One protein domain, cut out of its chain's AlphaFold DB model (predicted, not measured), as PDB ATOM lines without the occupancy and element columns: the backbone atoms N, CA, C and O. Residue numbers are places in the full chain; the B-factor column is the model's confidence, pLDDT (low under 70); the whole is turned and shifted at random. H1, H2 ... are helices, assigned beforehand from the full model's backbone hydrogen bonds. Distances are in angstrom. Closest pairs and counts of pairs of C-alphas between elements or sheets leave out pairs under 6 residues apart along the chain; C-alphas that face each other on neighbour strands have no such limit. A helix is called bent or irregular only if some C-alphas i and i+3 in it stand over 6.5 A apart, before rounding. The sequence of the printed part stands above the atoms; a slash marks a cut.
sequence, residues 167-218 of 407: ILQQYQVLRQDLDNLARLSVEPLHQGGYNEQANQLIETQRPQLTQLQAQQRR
ATOM      1  N   ILE A 167       4.653 -10.988   4.992       47.91
ATOM      2  CA  ILE A 167       4.583 -10.031   6.104       47.91
ATOM      3  C   ILE A 167       5.809 -10.207   7.012       47.91
ATOM      4  O   ILE A 167       6.471  -9.231   7.333       47.91
ATOM      5  N   LEU A 168       6.187 -11.442   7.357       47.12
ATOM      6  CA  LEU A 168       7.391 -11.741   8.140       47.12
ATOM      7  C   LEU A 168       8.684 -11.361   7.403       47.12
ATOM      8  O   LEU A 168       9.634 -10.929   8.048       47.12
ATOM      9  N   GLN A 169       8.728 -11.479   6.076       48.62
ATOM     10  CA  GLN A 169       9.869 -11.066   5.258       48.62
ATOM     11  C   GLN A 169       9.971  -9.537   5.165       48.62
ATOM     12  O   GLN A 169      11.060  -8.985   5.277       48.62
ATOM     13  N   GLN A 170       8.845  -8.831   5.070       49.50
ATOM     14  CA  GLN A 170       8.811  -7.374   5.181       49.50
ATOM     15  C   GLN A 170       9.209  -6.918   6.597       49.50
ATOM     16  O   GLN A 170       9.984  -5.978   6.742       49.50
ATOM     17  N   TYR A 171       8.794  -7.654   7.636       53.25
ATOM     18  CA  TYR A 171       9.295  -7.494   9.006       53.25
ATOM     19  C   TYR A 171      10.797  -7.790   9.127       53.25
ATOM     20  O   TYR A 171      11.451  -7.198   9.980       53.25
ATOM     21  N   GLN A 172      11.371  -8.677   8.304       54.72
ATOM     22  CA  GLN A 172      12.819  -8.913   8.261       54.72
ATOM     23  C   GLN A 172      13.569  -7.740   7.628       54.72
ATOM     24  O   GLN A 172      14.600  -7.354   8.166       54.72
ATOM     25  N   VAL A 173      13.044  -7.147   6.550       53.53
ATOM     26  CA  VAL A 173      13.626  -5.942   5.928       53.53
ATOM     27  C   VAL A 173      13.543  -4.754   6.886       53.53
ATOM     28  O   VAL A 173      14.559  -4.127   7.168       53.53
ATOM     29  N   LEU A 174      12.374  -4.527   7.498       53.41
ATOM     30  CA  LEU A 174      12.196  -3.487   8.515       53.41
ATOM     31  C   LEU A 174      13.103  -3.725   9.736       53.41
ATOM     32  O   LEU A 174      13.646  -2.777  10.295       53.41
ATOM     33  N   ARG A 175      13.320  -4.990  10.134       59.19
ATOM     34  CA  ARG A 175      14.307  -5.352  11.168       59.19
ATOM     35  C   ARG A 175      15.737  -5.045  10.746       59.19
ATOM     36  O   ARG A 175      16.515  -4.631  11.592       59.19
ATOM     37  N   GLN A 176      16.089  -5.258   9.483       59.88
ATOM     38  CA  GLN A 176      17.427  -4.974   8.971       59.88
ATOM     39  C   GLN A 176      17.708  -3.468   8.966       59.88
ATOM     40  O   GLN A 176      18.798  -3.047   9.350       59.88
ATOM     41  N   ASP A 177      16.709  -2.659   8.610       65.06
ATOM     42  CA  ASP A 177      16.787  -1.201   8.692       65.06
ATOM     43  C   ASP A 177      16.840  -0.721  10.145       65.06
ATOM     44  O   ASP A 177      17.679   0.115  10.478       65.06
ATOM     45  N   LEU A 178      16.045  -1.312  11.044       61.88
ATOM     46  CA  LEU A 178      16.140  -1.070  12.489       61.88
ATOM     47  C   LEU A 178      17.510  -1.459  13.056       61.88
ATOM     48  O   LEU A 178      18.053  -0.713  13.861       61.88
ATOM     49  N   ASP A 179      18.105  -2.568  12.615       67.75
ATOM     50  CA  ASP A 179      19.455  -2.985  13.009       67.75
ATOM     51  C   ASP A 179      20.533  -2.030  12.471       67.75
ATOM     52  O   ASP A 179      21.556  -1.820  13.126       67.75
ATOM     53  N   ASN A 180      20.331  -1.444  11.289       73.88
ATOM     54  CA  ASN A 180      21.234  -0.440  10.727       73.88
ATOM     55  C   ASN A 180      21.109   0.901  11.468       73.88
ATOM     56  O   ASN A 180      22.128   1.508  11.798       73.88
ATOM     57  N   LEU A 181      19.885   1.321  11.798       73.56
ATOM     58  CA  LEU A 181      19.606   2.526  12.586       73.56
ATOM     59  C   LEU A 181      20.059   2.377  14.042       73.56
ATOM     60  O   LEU A 181      20.602   3.315  14.615       73.56
ATOM     61  N   ALA A 182      19.929   1.186  14.628       73.75
ATOM     62  CA  ALA A 182      20.367   0.905  15.993       73.75
ATOM     63  C   ALA A 182      21.892   0.984  16.169       73.75
ATOM     64  O   ALA A 182      22.359   1.158  17.294       73.75
ATOM     65  N   ARG A 183      22.668   0.877  15.079       79.25
ATOM     66  CA  ARG A 183      24.132   1.068  15.083       79.25
ATOM     67  C   ARG A 183      24.553   2.531  15.034       79.25
ATOM     68  O   ARG A 183      25.697   2.832  15.371       79.25
ATOM     69  N   LEU A 184      23.671   3.420  14.585       80.75
ATOM     70  CA  LEU A 184      23.906   4.854  14.633       80.75
ATOM     71  C   LEU A 184      23.634   5.334  16.061       80.75
ATOM     72  O   LEU A 184      22.663   4.913  16.689       80.75
ATOM     73  N   SER A 185      24.511   6.188  16.591       82.69
ATOM     74  CA  SER A 185      24.244   6.871  17.858       82.69
ATOM     75  C   SER A 185      23.115   7.901  17.685       82.69
ATOM     76  O   SER A 185      22.591   8.104  16.589       82.69
ATOM     77  N   VAL A 186      22.711   8.558  18.772       80.88
ATOM     78  CA  VAL A 186      21.669   9.598  18.716       80.88
ATOM     79  C   VAL A 186      22.107  10.786  17.841       80.88
ATOM     80  O   VAL A 186      21.293  11.338  17.106       80.88
ATOM     81  N   GLU A 187      23.403  11.129  17.832       86.50
ATOM     82  CA  GLU A 187      23.933  12.273  17.067       86.50
ATOM     83  C   GLU A 187      23.717  12.139  15.541       86.50
ATOM     84  O   GLU A 187      23.146  13.053  14.943       86.50
ATOM     85  N   PRO A 188      24.091  11.019  14.878       83.81
ATOM     86  CA  PRO A 188      23.814  10.825  13.455       83.81
ATOM     87  C   PRO A 188      22.323  10.735  13.119       83.81
ATOM     88  O   PRO A 188      21.929  11.131  12.026       83.81
ATOM     89  N   LEU A 189      21.488  10.228  14.035       83.19
ATOM     90  CA  LEU A 189      20.035  10.179  13.834       83.19
ATOM     91  C   LEU A 189      19.426  11.592  13.860       83.19
ATOM     92  O   LEU A 189      18.598  11.923  13.012       83.19
ATOM     93  N   HIS A 190      19.906  12.475  14.740       84.31
ATOM     94  CA  HIS A 190      19.531  13.892  14.699       84.31
ATOM     95  C   HIS A 190      20.015  14.590  13.429       84.31
ATOM     96  O   HIS A 190      19.246  15.314  12.799       84.31
ATOM     97  N   GLN A 191      21.247  14.324  12.992       85.94
ATOM     98  CA  GLN A 191      21.767  14.883  11.738       85.94
ATOM     99  C   GLN A 191      21.031  14.352  10.494       85.94
ATOM    100  O   GLN A 191      20.969  15.047   9.482       85.94
ATOM    101  N   GLY A 192      20.442  13.155  10.573       82.81
ATOM    102  CA  GLY A 192      19.620  12.550   9.523       82.81
ATOM    103  C   GLY A 192      18.168  13.040   9.468       82.81
ATOM    104  O   GLY A 192      17.439  12.631   8.568       82.81
ATOM    105  N   GLY A 193      17.737  13.900  10.401       75.25
ATOM    106  CA  GLY A 193      16.371  14.436  10.442       75.25
ATOM    107  C   GLY A 193      15.316  13.461  10.976       75.25
ATOM    108  O   GLY A 193      14.127  13.644  10.716       75.25
ATOM    109  N   TYR A 194      15.723  12.420  11.712       80.50
ATOM    110  CA  TYR A 194      14.789  11.482  12.337       80.50
ATOM    111  C   TYR A 194      14.095  12.124  13.553       80.50
ATOM    112  O   TYR A 194      14.729  12.808  14.355       80.50
ATOM    113  N   ASN A 195      12.784  11.896  13.691       83.25
ATOM    114  CA  ASN A 195      11.956  12.424  14.784       83.25
ATOM    115  C   ASN A 195      12.444  11.917  16.163       83.25
ATOM    116  O   ASN A 195      12.709  10.727  16.326       83.25
ATOM    117  N   GLU A 196      12.482  12.801  17.168       80.94
ATOM    118  CA  GLU A 196      12.863  12.520  18.563       80.94
ATOM    119  C   GLU A 196      12.173  11.275  19.160       80.94
ATOM    120  O   GLU A 196      12.798  10.493  19.873       80.94
ATOM    121  N   GLN A 197      10.895  11.040  18.837       69.81
ATOM    122  CA  GLN A 197      10.147   9.863  19.297       69.81
ATOM    123  C   GLN A 197      10.689   8.560  18.698       69.81
ATOM    124  O   GLN A 197      10.774   7.544  19.391       69.81
ATOM    125  N   ALA A 198      11.097   8.584  17.425       68.25
ATOM    126  CA  ALA A 198      11.746   7.444  16.787       68.25
ATOM    127  C   ALA A 198      13.136   7.208  17.395       68.25
ATOM    128  O   ALA A 198      13.499   6.063  17.657       68.25
ATOM    129  N   ASN A 199      13.869   8.279  17.714       78.62
ATOM    130  CA  ASN A 199      15.188   8.186  18.343       78.62
ATOM    131  C   ASN A 199      15.095   7.584  19.752       78.62
ATOM    132  O   ASN A 199      15.850   6.667  20.068       78.62
ATOM    133  N   GLN A 200      14.121   8.008  20.565       80.94
ATOM    134  CA  GLN A 200      13.862   7.420  21.886       80.94
ATOM    135  C   GLN A 200      13.467   5.943  21.802       80.94
ATOM    136  O   GLN A 200      13.919   5.133  22.615       80.94
ATOM    137  N   LEU A 201      12.650   5.572  20.812       73.25
ATOM    138  CA  LEU A 201      12.248   4.182  20.605       73.25
ATOM    139  C   LEU A 201      13.443   3.304  20.201       73.25
ATOM    140  O   LEU A 201      13.626   2.223  20.768       73.25
ATOM    141  N   ILE A 202      14.281   3.782  19.275       80.88
ATOM    142  CA  ILE A 202      15.515   3.104  18.853       80.88
ATOM    143  C   ILE A 202      16.469   2.953  20.043       80.88
ATOM    144  O   ILE A 202      16.997   1.865  20.262       80.88
ATOM    145  N   GLU A 203      16.648   4.002  20.851       85.44
ATOM    146  CA  GLU A 203      17.528   3.983  22.025       85.44
ATOM    147  C   GLU A 203      17.047   2.978  23.083       85.44
ATOM    148  O   GLU A 203      17.835   2.193  23.609       85.44
ATOM    149  N   THR A 204      15.734   2.935  23.327       86.06
ATOM    150  CA  THR A 204      15.112   2.005  24.282       86.06
ATOM    151  C   THR A 204      15.279   0.546  23.846       86.06
ATOM    152  O   THR A 204      15.474  -0.335  24.684       86.06
ATOM    153  N   GLN A 205      15.234   0.270  22.537       82.50
ATOM    154  CA  GLN A 205      15.360  -1.090  21.995       82.50
ATOM    155  C   GLN A 205      16.799  -1.496  21.632       82.50
ATOM    156  O   GLN A 205      17.069  -2.684  21.420       82.50
ATOM    157  N   ARG A 206      17.754  -0.555  21.615       85.75
ATOM    158  CA  ARG A 206      19.159  -0.800  21.239       85.75
ATOM    159  C   ARG A 206      19.837  -1.931  22.031       85.75
ATOM    160  O   ARG A 206      20.531  -2.734  21.396       85.75
ATOM    161  N   PRO A 207      19.652  -2.083  23.361       83.88
ATOM    162  CA  PRO A 207      20.274  -3.180  24.108       83.88
ATOM    163  C   PRO A 207      19.809  -4.556  23.615       83.88
ATOM    164  O   PRO A 207      20.615  -5.478  23.477       83.88
ATOM    165  N   GLN A 208      18.520  -4.680  23.286       78.19
ATOM    166  CA  GLN A 208      17.916  -5.928  22.829       78.19
ATOM    167  C   GLN A 208      18.394  -6.303  21.419       78.19
ATOM    168  O   GLN A 208      18.745  -7.460  21.174       78.19
ATOM    169  N   LEU A 209      18.480  -5.323  20.512       75.75
ATOM    170  CA  LEU A 209      19.010  -5.520  19.156       75.75
ATOM    171  C   LEU A 209      20.499  -5.898  19.187       75.75
ATOM    172  O   LEU A 209      20.918  -6.851  18.527       75.75
ATOM    173  N   THR A 210      21.287  -5.243  20.046       84.25
ATOM    174  CA  THR A 210      22.714  -5.559  20.239       84.25
ATOM    175  C   THR A 210      22.909  -6.989  20.758       84.25
ATOM    176  O   THR A 210      23.786  -7.717  20.283       84.25
ATOM    177  N   GLN A 211      22.066  -7.432  21.698       84.31
ATOM    178  CA  GLN A 211      22.101  -8.796  22.227       84.31
ATOM    179  C   GLN A 211      21.754  -9.838  21.152       84.31
ATOM    180  O   GLN A 211      22.449 -10.851  21.025       84.31
ATOM    181  N   LEU A 212      20.724  -9.574  20.343       75.94
ATOM    182  CA  LEU A 212      20.315 -10.450  19.244       75.94
ATOM    183  C   LEU A 212      21.421 -10.575  18.185       75.94
ATOM    184  O   LEU A 212      21.742 -11.674  17.727       75.94
ATOM    185  N   GLN A 213      22.062  -9.458  17.840       80.50
ATOM    186  CA  GLN A 213      23.163  -9.427  16.883       80.50
ATOM    187  C   GLN A 213      24.384 -10.214  17.386       80.50
ATOM    188  O   GLN A 213      25.010 -10.963  16.626       80.50
ATOM    189  N   ALA A 214      24.714 -10.093  18.676       84.19
ATOM    190  CA  ALA A 214      25.772 -10.882  19.300       84.19
ATOM    191  C   ALA A 214      25.462 -12.389  19.248       84.19
ATOM    192  O   ALA A 214      26.362 -13.199  19.006       84.19
ATOM    193  N   GLN A 215      24.192 -12.772  19.408       82.06
ATOM    194  CA  GLN A 215      23.749 -14.162  19.310       82.06
ATOM    195  C   GLN A 215      23.875 -14.714  17.880       82.06
ATOM    196  O   GLN A 215      24.384 -15.822  17.701       82.06
ATOM    197  N   GLN A 216      23.511 -13.932  16.858       78.00
ATOM    198  CA  GLN A 216      23.682 -14.329  15.453       78.00
ATOM    199  C   GLN A 216      25.158 -14.491  15.066       78.00
ATOM    200  O   GLN A 216      25.519 -15.462  14.400       78.00
ATOM    201  N   ARG A 217      26.039 -13.592  15.529       79.00
ATOM    202  CA  ARG A 217      27.489 -13.717  15.293       79.00
ATOM    203  C   ARG A 217      28.076 -14.975  15.919       79.00
ATOM    204  O   ARG A 217      28.920 -15.611  15.294       79.00
ATOM    205  N   ARG A 218      27.617 -15.357  17.119       74.56
ATOM    206  CA  ARG A 218      28.023 -16.624  17.743       74.56
ATOM    207  C   ARG A 218      27.603 -17.814  16.885       74.56
ATOM    208  O   ARG A 218      28.451 -18.645  16.598       74.56
TER     209      ARG A 218
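AT A GLANCE: This is residues 167 to 218 of the 407 residues of the protein "ARID domain-containing protein" of Pyrrhoderma noxium (UniProt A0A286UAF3). This is a small three-armed shape built along one long bent helix, H3: the short helix H2 lies side by side with its first arm H3a as a helical hairpin, and the last residues of H1 pack on H3a. From there H1 and the second arm H3b spread apart, and residues 167 to 174 at the beginning of H1 stick out. The printed part has 52 residues with three named helices, H1, H2 and H3 along the chain, and no named strand; its class is all helix. It is only just compact, close to loose, with a radius of gyration of the C-alphas of 11.6 A, and spans 31 by 25 by 15 A.

IN THESE COORDINATES: H3, the longest helix, has 23 residues, 196 to 218, and by its hydrogen bonds it was assigned as one helix, but it is bent: C-alphas 204 and 207 are 7.3 A apart. Its arm H3a, residues 196 to 204, is 12.2 A long and begins at C-alpha 196, (12.863, 12.520, 18.563). Its arm H3b, residues 207 to 218, is 16.8 A long and ends at C-alpha 218, (28.023, -16.624, 17.743). H2 is residues 186 to 191, 8.8 A long. H1 is residues 167 to 182, 21.6 A long, and begins at C-alpha 167, (4.583, -10.031, 6.104).

HOW THE PARTS SIT: The arms H3a and H3b stand at a steep tilt of 50 degrees. H2 and H3a touch and form a helical hairpin, running opposite ways at a shallow tilt of 29 degrees; their closest C-alphas, those of Val 186 and Asn 199, are 6.6 A apart. H1 touches H3a with residues 178 to 182 alone, and the two are about perpendicular, at 87 degrees; the closest C-alphas, those of Ala 182 and Ile 202, are 6.0 A apart. H1 and H3b are close but not clearly touching, with the C-alphas of Asp 179 and Leu 209 the closest at 6.7 A. H1 and H2 are also close but not clearly touching, with the C-alphas of Leu 181 and Leu 189 the closest at 7.8 A. H2 and H3b are apart. In H1, H2, H3a and H3b every O i to N i+4 pair is within hydrogen-bond range.

THE WHOLE: The two C-alphas farthest apart, those of Gly 193 and Arg 218, are 34.0 A apart, and the first and last printed C-alphas are 27.0 A apart. Without residues 167 to 174, which stand free, the body has 44 residues and spans 34 by 16 by 15 A. The printed part has no cut, and the links from H1 to H2 and from H2 to H3 are tight, with 3 and 4 residues. The mean pLDDT of the printed part is 73.9, and confidence is low, under 70, in residues 167 to 179 and 197 to 198.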